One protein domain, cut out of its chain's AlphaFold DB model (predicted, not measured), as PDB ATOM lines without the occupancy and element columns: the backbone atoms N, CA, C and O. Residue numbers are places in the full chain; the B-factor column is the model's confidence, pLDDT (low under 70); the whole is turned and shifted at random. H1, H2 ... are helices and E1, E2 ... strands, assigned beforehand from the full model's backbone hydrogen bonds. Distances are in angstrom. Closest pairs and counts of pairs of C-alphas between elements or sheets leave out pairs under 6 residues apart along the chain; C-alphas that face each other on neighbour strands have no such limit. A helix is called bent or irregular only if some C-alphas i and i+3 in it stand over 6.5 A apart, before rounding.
ATOM      1  N   ALA A   2     187.313 262.840 124.860       59.84
ATOM      2  CA  ALA A   2     187.698 262.875 126.282       59.84
ATOM      3  C   ALA A   2     186.672 262.287 127.273       59.84
ATOM      4  O   ALA A   2     187.020 261.455 128.095       59.84
ATOM      5  N   VAL A   3     185.386 262.638 127.149       66.50
ATOM      6  CA  VAL A   3     184.311 262.134 128.029       66.50
ATOM      7  C   VAL A   3     184.021 260.629 127.862       66.50
ATOM      8  O   VAL A   3     183.692 259.936 128.828       66.50
ATOM      9  N   LEU A   4     184.113 260.109 126.636       65.62
ATOM     10  CA  LEU A   4     183.900 258.689 126.333       65.62
ATOM     11  C   LEU A   4     185.093 257.823 126.747       65.62
ATOM     12  O   LEU A   4     184.887 256.652 127.047       65.62
ATOM     13  N   ASP A   5     186.285 258.416 126.810       70.69
ATOM     14  CA  ASP A   5     187.543 257.717 127.097       70.69
ATOM     15  C   ASP A   5     187.893 257.713 128.600       70.69
ATOM     16  O   ASP A   5     188.891 257.119 128.995       70.69
ATOM     17  N   LEU A   6     187.079 258.365 129.446       79.62
ATOM     18  CA  LEU A   6     187.234 258.322 130.906       79.62
ATOM     19  C   LEU A   6     187.178 256.875 131.434       79.62
ATOM     20  O   LEU A   6     186.517 256.008 130.864       79.62
ATOM     21  N   GLU A   7     187.766 256.618 132.595       87.50
ATOM     22  CA  GLU A   7     187.453 255.392 133.340       87.50
ATOM     23  C   GLU A   7     186.060 255.499 133.987       87.50
ATOM     24  O   GLU A   7     185.521 256.598 134.158       87.50
ATOM     25  N   ASP A   8     185.449 254.364 134.331       87.88
ATOM     26  CA  ASP A   8     184.094 254.327 134.904       87.88
ATOM     27  C   ASP A   8     183.991 255.157 136.193       87.88
ATOM     28  O   ASP A   8     183.039 255.922 136.351       87.88
ATOM     29  N   GLU A   9     184.986 255.078 137.085       92.56
ATOM     30  CA  GLU A   9     184.988 255.865 138.322       92.56
ATOM     31  C   GLU A   9     185.052 257.376 138.062       92.56
ATOM     32  O   GLU A   9     184.364 258.140 138.736       92.56
ATOM     33  N   GLN A  10     185.838 257.810 137.073       91.25
ATOM     34  CA  GLN A  10     185.962 259.229 136.723       91.25
ATOM     35  C   GLN A  10     184.692 259.751 136.052       91.25
ATOM     36  O   GLN A  10     184.246 260.863 136.318       91.25
ATOM     37  N   PHE A  11     184.082 258.948 135.180       91.88
ATOM     38  CA  PHE A  11     182.807 259.316 134.577       91.88
ATOM     39  C   PHE A  11     181.716 259.482 135.642       91.88
ATOM     40  O   PHE A  11     180.922 260.421 135.571       91.88
ATOM     41  N   ASP A  12     181.700 258.602 136.643       93.75
ATOM     42  CA  ASP A  12     180.766 258.676 137.762       93.75
ATOM     43  C   ASP A  12     181.042 259.872 138.682       93.75
ATOM     44  O   ASP A  12     180.090 260.474 139.178       93.75
ATOM     45  N   GLU A  13     182.303 260.259 138.868       94.69
ATOM     46  CA  GLU A  13     182.678 261.466 139.613       94.69
ATOM     47  C   GLU A  13     182.072 262.732 138.985       94.69
ATOM     48  O   GLU A  13     181.433 263.515 139.688       94.69
ATOM     49  N   TYR A  14     182.184 262.897 137.663       94.94
ATOM     50  CA  TYR A  14     181.678 264.093 136.979       94.94
ATOM     51  C   TYR A  14     180.173 264.050 136.688       94.94
ATOM     52  O   TYR A  14     179.458 265.039 136.858       94.94
ATOM     53  N   PHE A  15     179.662 262.908 136.226       96.56
ATOM     54  CA  PHE A  15     178.316 262.818 135.650       96.56
ATOM     55  C   PHE A  15     177.373 261.901 136.432       96.56
ATOM     56  O   PHE A  15     176.214 261.722 136.038       96.56
ATOM     57  N   GLY A  16     177.829 261.325 137.548       96.50
ATOM     58  CA  GLY A  16     177.052 260.379 138.342       96.50
ATOM     59  C   GLY A  16     175.755 260.980 138.873       96.50
ATOM     60  O   GLY A  16     174.686 260.403 138.669       96.50
ATOM     61  N   THR A  17     175.836 262.175 139.459       97.12
ATOM     62  CA  THR A  17     174.674 262.920 139.970       97.12
ATOM     63  C   THR A  17     173.680 263.249 138.857       97.12
ATOM     64  O   THR A  17     172.471 263.110 139.045       97.12
ATOM     65  N   LEU A  18     174.171 263.647 137.675       97.69
ATOM     66  CA  LEU A  18     173.317 263.975 136.530       97.69
ATOM     67  C   LEU A  18     172.570 262.739 136.030       97.69
ATOM     68  O   LEU A  18     171.360 262.805 135.813       97.69
ATOM     69  N   TYR A  19     173.270 261.610 135.911       96.56
ATOM     70  CA  TYR A  19     172.655 260.331 135.576       96.56
ATOM     71  C   TYR A  19     171.558 259.950 136.569       96.56
ATOM     72  O   TYR A  19     170.449 259.626 136.150       96.56
ATOM     73  N   GLU A  20     171.863 259.959 137.869       97.38
ATOM     74  CA  GLU A  20     170.930 259.501 138.900       97.38
ATOM     75  C   GLU A  20     169.681 260.378 138.927       97.38
ATOM     76  O   GLU A  20     168.562 259.859 138.914       97.38
ATOM     77  N   GLN A  21     169.860 261.700 138.860       97.44
ATOM     78  CA  GLN A  21     168.749 262.636 138.804       97.44
ATOM     79  C   GLN A  21     167.877 262.412 137.565       97.44
ATOM     80  O   GLN A  21     166.660 262.277 137.693       97.44
ATOM     81  N   MET A  22     168.483 262.356 136.378       95.25
ATOM     82  CA  MET A  22     167.778 262.171 135.110       95.25
ATOM     83  C   MET A  22     167.016 260.839 135.078       95.25
ATOM     84  O   MET A  22     165.836 260.807 134.730       95.25
ATOM     85  N   ALA A  23     167.682 259.746 135.454       94.25
ATOM     86  CA  ALA A  23     167.121 258.408 135.368       94.25
ATOM     87  C   ALA A  23     166.063 258.130 136.445       94.25
ATOM     88  O   ALA A  23     165.169 257.321 136.198       94.25
ATOM     89  N   SER A  24     166.105 258.818 137.596       95.88
ATOM     90  CA  SER A  24     165.134 258.644 138.694       95.88
ATOM     91  C   SER A  24     163.664 258.816 138.285       95.88
ATOM     92  O   SER A  24     162.787 258.240 138.921       95.88
ATOM     93  N   HIS A  25     163.390 259.566 137.212       92.06
ATOM     94  CA  HIS A  25     162.031 259.793 136.699       92.06
ATOM     95  C   HIS A  25     161.374 258.537 136.130       92.06
ATOM     96  O   HIS A  25     160.165 258.353 136.243       92.06
ATOM     97  N   GLU A  26     162.168 257.662 135.513       90.62
ATOM     98  CA  GLU A  26     161.672 256.468 134.817       90.62
ATOM     99  C   GLU A  26     162.162 255.166 135.460       90.62
ATOM    100  O   GLU A  26     161.593 254.093 135.238       90.62
ATOM    101  N   ARG A  27     163.206 255.245 136.290       90.88
ATOM    102  CA  ARG A  27     163.793 254.111 136.997       90.88
ATOM    103  C   ARG A  27     163.428 254.128 138.470       90.88
ATOM    104  O   ARG A  27     164.040 254.820 139.274       90.88
ATOM    105  N   ALA A  28     162.483 253.264 138.833       89.75
ATOM    106  CA  ALA A  28     161.996 253.120 140.206       89.75
ATOM    107  C   ALA A  28     163.055 252.624 141.215       89.75
ATOM    108  O   ALA A  28     162.815 252.671 142.419       89.75
ATOM    109  N   ASP A  29     164.190 252.099 140.744       92.38
ATOM    110  CA  ASP A  29     165.306 251.670 141.587       92.38
ATOM    111  C   ASP A  29     166.279 252.802 141.950       92.38
ATOM    112  O   ASP A  29     167.167 252.594 142.776       92.38
ATOM    113  N   LEU A  30     166.099 253.993 141.372       93.75
ATOM    114  CA  LEU A  30     166.882 255.186 141.665       93.75
ATOM    115  C   LEU A  30     166.025 256.214 142.404       93.75
ATOM    116  O   LEU A  30     164.831 256.361 142.152       93.75
ATOM    117  N   THR A  31     166.650 256.946 143.320       93.25
ATOM    118  CA  THR A  31     166.025 258.075 144.016       93.25
ATOM    119  C   THR A  31     166.548 259.391 143.449       93.25
ATOM    120  O   THR A  31     167.752 259.477 143.204       93.25
ATOM    121  N   PRO A  32     165.693 260.418 143.279       94.06
ATOM    122  CA  PRO A  32     166.146 261.756 142.909       94.06
ATOM    123  C   PRO A  32     167.208 262.256 143.890       94.06
ATOM    124  O   PRO A  32     167.056 262.089 145.103       94.06
ATOM    125  N   VAL A  33     168.276 262.849 143.361       95.56
ATOM    126  CA  VAL A  33     169.425 263.319 144.149       95.56
ATOM    127  C   VAL A  33     169.304 264.807 144.464       95.56
ATOM    128  O   VAL A  33     169.735 265.255 145.525       95.56
ATOM    129  N   LEU A  34     168.707 265.581 143.555       96.25
ATOM    130  CA  LEU A  34     168.519 267.013 143.738       96.25
ATOM    131  C   LEU A  34     167.345 267.298 144.676       96.25
ATOM    132  O   LEU A  34     166.252 266.753 144.514       96.25
ATOM    133  N   ASP A  35     167.557 268.229 145.604       94.62
ATOM    134  CA  ASP A  35     166.499 268.799 146.440       94.62
ATOM    135  C   ASP A  35     165.723 269.862 145.649       94.62
ATOM    136  O   ASP A  35     165.926 271.068 145.804       94.62
ATOM    137  N   ILE A  36     164.876 269.405 144.725       94.44
ATOM    138  CA  ILE A  36     163.964 270.267 143.968       94.44
ATOM    139  C   ILE A  36     162.523 270.090 144.457       94.44
ATOM    140  O   ILE A  36     162.133 268.985 144.843       94.44
ATOM    141  N   PRO A  37     161.689 271.150 144.432       95.31
ATOM    142  CA  PRO A  37     160.287 271.030 144.811       95.31
ATOM    143  C   PRO A  37     159.580 269.940 144.004       95.31
ATOM    144  O   PRO A  37     159.732 269.872 142.786       95.31
ATOM    145  N   ASN A  38     158.742 269.132 144.662       93.44
ATOM    146  CA  ASN A  38     157.984 268.065 143.994       93.44
ATOM    147  C   ASN A  38     157.145 268.582 142.816       93.44
ATOM    148  O   ASN A  38     156.926 267.858 141.856       93.44
ATOM    149  N   GLU A  39     156.666 269.821 142.895       92.81
ATOM    150  CA  GLU A  39     155.915 270.488 141.827       92.81
ATOM    151  C   GLU A  39     156.761 270.566 140.550       92.81
ATOM    152  O   GLU A  39     156.321 270.116 139.504       92.81
ATOM    153  N   VAL A  40     158.012 271.018 140.692       94.38
ATOM    154  CA  VAL A  40     158.999 271.140 139.611       94.38
ATOM    155  C   VAL A  40     159.455 269.768 139.126       94.38
ATOM    156  O   VAL A  40     159.553 269.546 137.925       94.38
ATOM    157  N   TYR A  41     159.713 268.828 140.045       93.75
ATOM    158  CA  TYR A  41     160.113 267.465 139.683       93.75
ATOM    159  C   TYR A  41     159.067 266.776 138.796       93.75
ATOM    160  O   TYR A  41     159.432 266.012 137.916       93.75
ATOM    161  N   ASN A  42     157.777 267.048 139.008       90.31
ATOM    162  CA  ASN A  42     156.689 266.421 138.254       90.31
ATOM    163  C   ASN A  42     156.175 267.280 137.083       90.31
ATOM    164  O   ASN A  42     155.106 266.978 136.546       90.31
ATOM    165  N   GLU A  43     156.886 268.343 136.697       90.00
ATOM    166  CA  GLU A  43     156.532 269.129 135.512       90.00
ATOM    167  C   GLU A  43     156.620 268.289 134.235       90.00
ATOM    168  O   GLU A  43     157.488 267.429 134.085       90.00
ATOM    169  N   GLU A  44     155.739 268.575 133.273       82.38
ATOM    170  CA  GLU A  44     155.708 267.861 131.988       82.38
ATOM    171  C   GLU A  44     156.996 268.087 131.182       82.38
ATOM    172  O   GLU A  44     157.421 267.229 130.408       82.38
ATOM    173  N   PHE A  45     157.625 269.248 131.368       88.25
ATOM    174  CA  PHE A  45     158.841 269.617 130.669       88.25
ATOM    175  C   PHE A  45     159.905 270.130 131.636       88.25
ATOM    176  O   PHE A  45     159.802 271.233 132.181       88.25
ATOM    177  N   ILE A  46     160.954 269.327 131.788       92.25
ATOM    178  CA  ILE A  46     162.122 269.597 132.618       92.25
ATOM    179  C   ILE A  46     163.390 269.238 131.840       92.25
ATOM    180  O   ILE A  46     163.434 268.240 131.125       92.25
ATOM    181  N   VAL A  47     164.426 270.061 131.964       94.25
ATOM    182  CA  VAL A  47     165.740 269.839 131.358       94.25
ATOM    183  C   VAL A  47     166.796 270.022 132.434       94.25
ATOM    184  O   VAL A  47     166.896 271.093 133.038       94.25
ATOM    185  N   TYR A  48     167.611 268.994 132.628       96.75
ATOM    186  CA  TYR A  48     168.787 269.047 133.481       96.75
ATOM    187  C   TYR A  48     169.987 269.502 132.677       96.75
ATOM    188  O   TYR A  48     170.202 269.043 131.551       96.75
ATOM    189  N   LYS A  49     170.767 270.419 133.245       97.31
ATOM    190  CA  LYS A  49     171.926 270.966 132.558       97.31
ATOM    191  C   LYS A  49     173.144 271.021 133.463       97.31
ATOM    192  O   LYS A  49     173.041 271.493 134.586       97.31
ATOM    193  N   GLN A  50     174.292 270.615 132.937       97.44
ATOM    194  CA  GLN A  50     175.552 270.584 133.675       97.44
ATOM    195  C   GLN A  50     176.668 271.178 132.819       97.44
ATOM    196  O   GLN A  50     176.832 270.794 131.658       97.44
ATOM    197  N   ASN A  51     177.400 272.139 133.369       95.19
ATOM    198  CA  ASN A  51     178.544 272.768 132.721       95.19
ATOM    199  C   ASN A  51     179.774 271.853 132.817       95.19
ATOM    200  O   ASN A  51     179.969 271.175 133.825       95.19
ATOM    201  N   ILE A  52     180.595 271.848 131.766       90.38
ATOM    202  CA  ILE A  52     181.863 271.117 131.682       90.38
ATOM    203  C   ILE A  52     182.983 272.126 131.444       90.38
ATOM    204  O   ILE A  52     182.895 272.953 130.528       90.38
ATOM    205  N   TYR A  53     184.039 272.000 132.239       87.38
ATOM    206  CA  TYR A  53     185.249 272.804 132.175       87.38
ATOM    207  C   TYR A  53     186.431 271.907 131.805       87.38
ATOM    208  O   TYR A  53     186.644 270.869 132.428       87.38
ATOM    209  N   LEU A  54     187.185 272.280 130.774       84.88
ATOM    210  CA  LEU A  54     188.411 271.596 130.362       84.88
ATOM    211  C   LEU A  54     189.635 272.241 131.014       84.88
ATOM    212  O   LEU A  54     189.639 273.442 131.269       84.88
ATOM    213  N   SER A  55     190.669 271.440 131.260       84.88
ATOM    214  CA  SER A  55     191.931 271.891 131.863       84.88
ATOM    215  C   SER A  55     192.767 272.717 130.886       84.88
ATOM    216  O   SER A  55     193.565 273.566 131.288       84.88
ATOM    217  N   GLU A  56     192.606 272.447 129.595       80.44
ATOM    218  CA  GLU A  56     193.307 273.102 128.507       80.44
ATOM    219  C   GLU A  56     192.614 274.415 128.127       80.44
ATOM    220  O   GLU A  56     191.391 274.487 128.013       80.44
ATOM    221  N   ASP A  57     193.404 275.460 127.878       69.12
ATOM    222  CA  ASP A  57     192.877 276.714 127.350       69.12
ATOM    223  C   ASP A  57     192.681 276.661 125.823       69.12
ATOM    224  O   ASP A  57     193.177 275.779 125.116       69.12
ATOM    225  N   LEU A  58     191.928 277.629 125.291       61.47
ATOM    226  CA  LEU A  58     191.605 277.693 123.862       61.47
ATOM    227  C   LEU A  58     192.847 277.774 122.967       61.47
ATOM    228  O   LEU A  58     192.815 277.250 121.854       61.47
ATOM    229  N   ASP A  59     193.920 278.412 123.435       59.38
ATOM    230  CA  ASP A  59     195.158 278.555 122.672       59.38
ATOM    231  C   ASP A  59     195.873 277.198 122.558       59.38
ATOM    232  O   ASP A  59     196.280 276.806 121.459       59.38
ATOM    233  N   ALA A  60     195.936 276.430 123.651       61.28
ATOM    234  CA  ALA A  60     196.464 275.069 123.669       61.28
ATOM    235  C   ALA A  60     195.633 274.120 122.791       61.28
ATOM    236  O   ALA A  60     196.191 273.356 121.999       61.28
ATOM    237  N   ILE A  61     194.300 274.209 122.863       60.72
ATOM    238  CA  ILE A  61     193.390 273.431 122.009       60.72
ATOM    239  C   ILE A  61     193.616 273.790 120.532       60.72
ATOM    240  O   ILE A  61     193.714 272.912 119.671       60.72
ATOM    241  N   GLN A  62     193.740 275.080 120.212       52.44
ATOM    242  CA  GLN A  62     193.934 275.545 118.842       52.44
ATOM    243  C   GLN A  62     195.298 275.123 118.271       52.44
ATOM    244  O   GLN A  62     195.374 274.761 117.095       52.44
ATOM    245  N   GLU A  63     196.367 275.144 119.069       55.50
ATOM    246  CA  GLU A  63     197.690 274.652 118.666       55.50
ATOM    247  C   GLU A  63     197.660 273.145 118.365       55.50
ATOM    248  O   GLU A  63     198.216 272.700 117.356       55.50
ATOM    249  N   GLN A  64     196.939 272.362 119.175       51.94
ATOM    250  CA  GLN A  64     196.737 270.932 118.934       51.94
ATOM    251  C   GLN A  64     195.953 270.667 117.638       51.94
ATOM    252  O   GLN A  64     196.331 269.782 116.870       51.94
ATOM    253  N   LEU A  65     194.924 271.470 117.345       49.19
ATOM    254  CA  LEU A  65     194.107 271.359 116.126       49.19
ATOM    255  C   LEU A  65     194.823 271.816 114.839       49.19
ATOM    256  O   LEU A  65     194.401 271.445 113.744       49.19
ATOM    257  N   GLN A  66     195.880 272.631 114.938       42.00
ATOM    258  CA  GLN A  66     196.682 273.089 113.787       42.00
ATOM    259  C   GLN A  66     197.739 272.073 113.325       42.00
ATOM    260  O   GLN A  66     198.322 272.234 112.247       42.00
ATOM    261  N   ARG A  67     197.998 271.020 114.108       40.84
ATOM    262  CA  ARG A  67     198.796 269.869 113.659       40.84
ATOM    263  C   ARG A  67     197.997 269.123 112.575       40.84
ATOM    264  O   ARG A  67     196.772 269.141 112.648       40.84
ATOM    265  N   PRO A  68     198.634 268.513 111.550       36.59
ATOM    266  CA  PRO A  68     197.909 267.847 110.467       36.59
ATOM    267  C   PRO A  68     196.907 266.848 111.042       36.59
ATOM    268  O   PRO A  68     197.295 265.820 111.595       36.59
ATOM    269  N   ASP A 116     194.331 265.123 124.086       58.50
ATOM    270  CA  ASP A 116     194.414 264.783 125.511       58.50
ATOM    271  C   ASP A 116     193.684 265.866 126.330       58.50
ATOM    272  O   ASP A 116     194.288 266.528 127.168       58.50
ATOM    273  N   LEU A 117     192.408 266.133 126.020       67.12
ATOM    274  CA  LEU A 117     191.598 267.066 126.792       67.12
ATOM    275  C   LEU A 117     191.224 266.385 128.085       67.12
ATOM    276  O   LEU A 117     190.706 265.266 128.091       67.12
ATOM    277  N   THR A 118     191.436 267.101 129.171       81.38
ATOM    278  CA  THR A 118     191.140 266.612 130.504       81.38
ATOM    279  C   THR A 118     190.036 267.466 131.089       81.38
ATOM    280  O   THR A 118     190.112 268.694 131.063       81.38
ATOM    281  N   ILE A 119     189.000 266.836 131.640       84.62
ATOM    282  CA  ILE A 119     187.984 267.575 132.390       84.62
ATOM    283  C   ILE A 119     188.659 268.142 133.642       84.62
ATOM    284  O   ILE A 119     189.207 267.396 134.447       84.62
ATOM    285  N   GLU A 120     188.655 269.466 133.771       89.06
ATOM    286  CA  GLU A 120     189.081 270.165 134.985       89.06
ATOM    287  C   GLU A 120     188.028 269.961 136.071       89.06
ATOM    288  O   GLU A 120     188.348 269.538 137.179       89.06
ATOM    289  N   GLU A 121     186.769 270.254 135.734       91.06
ATOM    290  CA  GLU A 121     185.658 270.234 136.676       91.06
ATOM    291  C   GLU A 121     184.301 270.179 135.952       91.06
ATOM    292  O   GLU A 121     184.176 270.520 134.768       91.06
ATOM    293  N   SER A 122     183.257 269.795 136.684       93.88
ATOM    294  CA  SER A 122     181.860 269.924 136.269       93.88
ATOM    295  C   SER A 122     181.056 270.742 137.280       93.88
ATOM    296  O   SER A 122     181.308 270.684 138.482       93.88
ATOM    297  N   SER A 123     180.072 271.515 136.817       96.19
ATOM    298  CA  SER A 123     179.175 272.209 137.748       96.19
ATOM    299  C   SER A 123     178.203 271.241 138.425       96.19
ATOM    300  O   SER A 123     177.997 270.104 137.994       96.19
ATOM    301  N   GLY A 124     177.498 271.744 139.435       97.12
ATOM    302  CA  GLY A 124     176.196 271.232 139.838       97.12
ATOM    303  C   GLY A 124     175.168 271.311 138.702       97.12
ATOM    304  O   GLY A 124     175.453 271.754 137.585       97.12
ATOM    305  N   ILE A 125     173.953 270.842 138.981       98.19
ATOM    306  CA  ILE A 125     172.931 270.650 137.951       98.19
ATOM    307  C   ILE A 125     171.899 271.766 138.014       98.19
ATOM    308  O   ILE A 125     171.136 271.875 138.974       98.19
ATOM    309  N   ASP A 126     171.810 272.519 136.928       97.81
ATOM    310  CA  ASP A 126     170.712 273.441 136.697       97.81
ATOM    311  C   ASP A 126     169.462 272.662 136.291       97.81
ATOM    312  O   ASP A 126     169.494 271.808 135.398       97.81
ATOM    313  N   THR A 127     168.332 273.007 136.899       97.94
ATOM    314  CA  THR A 127     167.025 272.438 136.570       97.94
ATOM    315  C   THR A 127     166.176 273.492 135.881       97.94
ATOM    316  O   THR A 127     165.647 274.391 136.532       97.94
ATOM    317  N   MET A 128     166.045 273.387 134.559       95.62
ATOM    318  CA  MET A 128     165.155 274.237 133.774       95.62
ATOM    319  C   MET A 128     163.782 273.578 133.653       95.62
ATOM    320  O   MET A 128     163.706 272.413 133.279       95.62
ATOM    321  N   TYR A 129     162.710 274.316 133.909       94.50
ATOM    322  CA  TYR A 129     161.339 273.808 133.833       94.50
ATOM    323  C   TYR A 129     160.397 274.856 133.233       94.50
ATOM    324  O   TYR A 129     160.704 276.055 133.215       94.50
ATOM    325  N   SER A 130     159.277 274.392 132.685       90.12
ATOM    326  CA  SER A 130     158.257 275.259 132.092       90.12
ATOM    327  C   SER A 130     157.425 275.978 133.152       90.12
ATOM    328  O   SER A 130     157.031 275.402 134.157       90.12
ATOM    329  N   GLU A 131     157.085 277.229 132.872       88.62
ATOM    330  CA  GLU A 131     156.071 278.006 133.575       88.62
ATOM    331  C   GLU A 131     155.138 278.691 132.558       88.62
ATOM    332  O   GLU A 131     155.476 278.799 131.375       88.62
ATOM    333  N   PRO A 132     153.954 279.186 132.969       87.62
ATOM    334  CA  PRO A 132     153.015 279.829 132.046       87.62
ATOM    335  C   PRO A 132     153.585 281.015 131.245       87.62
ATOM    336  O   PRO A 132     153.054 281.340 130.185       87.62
ATOM    337  N   ASP A 133     154.627 281.681 131.749       88.94
ATOM    338  CA  ASP A 133     155.281 282.841 131.134       88.94
ATOM    339  C   ASP A 133     156.620 282.520 130.442       88.94
ATOM    340  O   ASP A 133     157.236 283.421 129.868       88.94
ATOM    341  N   GLY A 134     157.056 281.255 130.428       87.94
ATOM    342  CA  GLY A 134     158.289 280.835 129.765       87.94
ATOM    343  C   GLY A 134     158.992 279.685 130.477       87.94
ATOM    344  O   GLY A 134     158.372 278.693 130.838       87.94
ATOM    345  N   TYR A 135     160.308 279.807 130.648       91.12
ATOM    346  CA  TYR A 135     161.115 278.829 131.376       91.12
ATOM    347  C   TYR A 135     161.762 279.490 132.587       91.12
ATOM    348  O   TYR A 135     162.305 280.594 132.476       91.12
ATOM    349  N   LYS A 136     161.768 278.786 133.717       95.00
ATOM    350  CA  LYS A 136     162.583 279.133 134.884       95.00
ATOM    351  C   LYS A 136     163.690 278.116 135.078       95.00
ATOM    352  O   LYS A 136     163.627 277.009 134.555       95.00
ATOM    353  N   THR A 137     164.737 278.527 135.786       96.12
ATOM    354  CA  THR A 137     165.878 277.670 136.114       96.12
ATOM    355  C   THR A 137     166.162 277.766 137.607       96.12
ATOM    356  O   THR A 137     166.256 278.867 138.144       96.12
ATOM    357  N   ILE A 138     166.265 276.615 138.267       97.25
ATOM    358  CA  ILE A 138     166.906 276.484 139.578       97.25
ATOM    359  C   ILE A 138     168.384 276.232 139.292       97.25
ATOM    360  O   ILE A 138     168.704 275.237 138.644       97.25
ATOM    361  N   GLU A 139     169.250 277.150 139.710       96.50
ATOM    362  CA  GLU A 139     170.693 277.064 139.468       96.50
ATOM    363  C   GLU A 139     171.353 276.088 140.450       96.50
ATOM    364  O   GLU A 139     171.058 276.103 141.651       96.50
ATOM    365  N   GLY A 140     172.229 275.234 139.930       95.12
ATOM    366  CA  GLY A 140     173.143 274.419 140.718       95.12
ATOM    367  C   GLY A 140     174.370 275.221 141.158       95.12
ATOM    368  O   GLY A 140     174.597 276.348 140.723       95.12
ATOM    369  N   GLU A 141     175.188 274.637 142.032       94.69
ATOM    370  CA  GLU A 141     176.467 275.249 142.399       94.69
ATOM    371  C   GLU A 141     177.424 275.243 141.202       94.69
ATOM    372  O   GLU A 141     177.641 274.197 140.597       94.69
ATOM    373  N   ASP A 142     178.028 276.383 140.871       92.88
ATOM    374  CA  ASP A 142     179.059 276.457 139.832       92.88
ATOM    375  C   ASP A 142     180.428 276.747 140.471       92.88
ATOM    376  O   ASP A 142     180.620 277.825 141.049       92.88
ATOM    377  N   PRO A 143     181.374 275.791 140.433       89.19
ATOM    378  CA  PRO A 143     182.660 275.935 141.104       89.19
ATOM    379  C   PRO A 143     183.608 276.896 140.380       89.19
ATOM    380  O   PRO A 143     184.524 277.431 141.014       89.19
ATOM    381  N   ILE A 144     183.408 277.140 139.078       87.31
ATOM    382  CA  ILE A 144     184.340 277.918 138.262       87.31
ATOM    383  C   ILE A 144     183.684 279.214 137.787       87.31
ATOM    384  O   ILE A 144     182.664 279.231 137.112       87.31
ATOM    385  N   ASN A 145     184.327 280.345 138.077       87.81
ATOM    386  CA  ASN A 145     183.866 281.663 137.640       87.81
ATOM    387  C   ASN A 145     184.402 282.019 136.236       87.81
ATOM    388  O   ASN A 145     185.139 282.998 136.077       87.81
ATOM    389  N   ARG A 146     184.083 281.192 135.232       85.12
ATOM    390  CA  ARG A 146     184.355 281.429 133.800       85.12
ATOM    391  C   ARG A 146     183.261 280.800 132.938       85.12
ATOM    392  O   ARG A 146     182.481 279.997 133.426       85.12
ATOM    393  N   GLU A 147     183.218 281.146 131.655       81.88
ATOM    394  CA  GLU A 147     182.299 280.483 130.722       81.88
ATOM    395  C   GLU A 147     182.692 279.007 130.527       81.88
ATOM    396  O   GLU A 147     183.884 278.717 130.366       81.88
ATOM    397  N   PRO A 148     181.722 278.079 130.517       87.88
ATOM    398  CA  PRO A 148     182.003 276.664 130.336       87.88
ATOM    399  C   PRO A 148     182.351 276.322 128.889       87.88
ATOM    400  O   PRO A 148     181.810 276.903 127.943       87.88
ATOM    401  N   ASP A 149     183.218 275.325 128.718       82.00
ATOM    402  CA  ASP A 149     183.677 274.862 127.404       82.00
ATOM    403  C   ASP A 149     182.581 274.065 126.684       82.00
ATOM    404  O   ASP A 149     182.378 274.184 125.472       82.00
ATOM    405  N   ALA A 150     181.807 273.298 127.451       85.38
ATOM    406  CA  ALA A 150     180.614 272.611 126.983       85.38
ATOM    407  C   ALA A 150     179.541 272.579 128.074       85.38
ATOM    408  O   ALA A 150     179.795 272.854 129.244       85.38
ATOM    409  N   ARG A 151     178.308 272.243 127.693       90.44
ATOM    410  CA  ARG A 151     177.207 272.104 128.646       90.44
ATOM    411  C   ARG A 151     176.313 270.957 128.235       90.44
ATOM    412  O   ARG A 151     175.712 271.029 127.170       90.44
ATOM    413  N   ILE A 152     176.205 269.921 129.052       93.12
ATOM    414  CA  ILE A 152     175.232 268.854 128.816       93.12
ATOM    415  C   ILE A 152     173.844 269.414 129.090       93.12
ATOM    416  O   ILE A 152     173.645 270.118 130.077       93.12
ATOM    417  N   GLU A 153     172.898 269.129 128.202       92.81
ATOM    418  CA  GLU A 153     171.492 269.492 128.342       92.81
ATOM    419  C   GLU A 153     170.671 268.240 128.022       92.81
ATOM    420  O   GLU A 153     170.678 267.783 126.882       92.81
ATOM    421  N   THR A 154     170.010 267.659 129.025       89.56
ATOM    422  CA  THR A 154     169.286 266.387 128.881       89.56
ATOM    423  C   THR A 154     167.894 266.445 129.495       89.56
ATOM    424  O   THR A 154     167.658 267.102 130.510       89.56
ATOM    425  N   LEU A 155     166.972 265.721 128.870       90.19
ATOM    426  CA  LEU A 155     165.635 265.446 129.389       90.19
ATOM    427  C   LEU A 155     165.699 264.219 130.316       90.19
ATOM    428  O   LEU A 155     166.639 263.428 130.192       90.19
ATOM    429  N   PRO A 156     164.723 264.022 131.218       89.38
ATOM    430  CA  PRO A 156     164.558 262.753 131.915       89.38
ATOM    431  C   PRO A 156     164.436 261.592 130.929       89.38
ATOM    432  O   PRO A 156     163.686 261.682 129.960       89.38
ATOM    433  N   MET A 157     165.198 260.527 131.173       84.88
ATOM    434  CA  MET A 157     165.195 259.303 130.371       84.88
ATOM    435  C   MET A 157     165.592 258.118 131.253       84.88
ATOM    436  O   MET A 157     166.536 258.213 132.037       84.88
TER     437      MET A 157
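AT A GLANCE: This is residues 2 to 68 and 116 to 157 of the 228 residues of an uncharacterized protein of Natrialba chahannaoensis JCM 10990 (UniProt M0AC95). A strongly twisted sheet of four antiparallel strands has one kinked helix, H1, packed along one of its faces, and no named helix covers the opposite face. H2 and H3 lie near opposite ends of the long axis: H2 only grazes the sheet, and H3 is not on it. The printed part has 109 residues, with three named helices and four named strands in the order H1 H2 E1 H3 E2 E3 E4; the sheet runs E3 E2 E1 E4, and the class is mixed, helices and strands. The whole is only just loose, close to compact, with a radius of gyration of the C-alphas of 16.1 A, and the C-alphas span 50 by 34 by 24 A.

IN THESE COORDINATES: H1, residues 8 to 23, begins with C-alpha 8 at (184.094, 254.327, 134.904) and is 17.5 A long. It is irregular, with C-alphas 14 and 17 lying 7.7 A apart, and has a kink of 72 degrees near residue 15. H2 is residues 38 to 41. E1, residues 46 to 54, is 26.5 A long, and H3, residues 58 to 65, is 10.3 A long. After the cut, E2, residues 119 to 131, begins with C-alpha 119 at (187.984, 267.575, 132.390) and is 33.6 A long. E3, residues 134 to 138, is 13.8 A long. E4, residues 150 to 154, is 13.1 A long and ends with C-alpha 154 at (169.286, 266.387, 128.881).

HOW THE PARTS SIT: E3 and E4 are the edge strands. E1 and E2 are antiparallel at 160 degrees, with N 49 and O 126 within hydrogen-bond range at 2.9 A. E1 and E4 are antiparallel at 158 degrees, with N 50 and O 152 at 3.0 A. E2 and E3 form a hairpin, antiparallel at 137 degrees, with N 129 and O 136 at 2.9 A. H1 is on one face of the sheet, making two layers, a helix over one face of a sheet. Its height over the sheet is 10.1 A, and it lies over E2 and E1, along the strands at 4 degrees to E1 on the local plane. The closest C-alphas of H1 and E2 are those of Tyr 14 and Ser 122, 5.9 A apart. H2 only grazes the sheet, with residues 40 to 41; the closest C-alphas of H2 and E2 are those of Val 40 and Tyr 129, 6.8 A apart. H3 is apart from H1 and H2. Every O i to N i+4 pair is within hydrogen-bond range in H3, against 10 of 12 in H1, while H2 is too short for such a pair.

THE WHOLE: The two farthest C-alphas, those of Glu 39 and Pro 68, are 52.5 A apart. Residues 69 to 115 are not printed, and C-alphas 68 and 116 are 15.7 A apart across the cut. The links H1 to H2 and E3 to E4 are long. The mean pLDDT of the printed part is 86.1; residues 2 to 4, 57 to 68 and 116 to 117 are under 70.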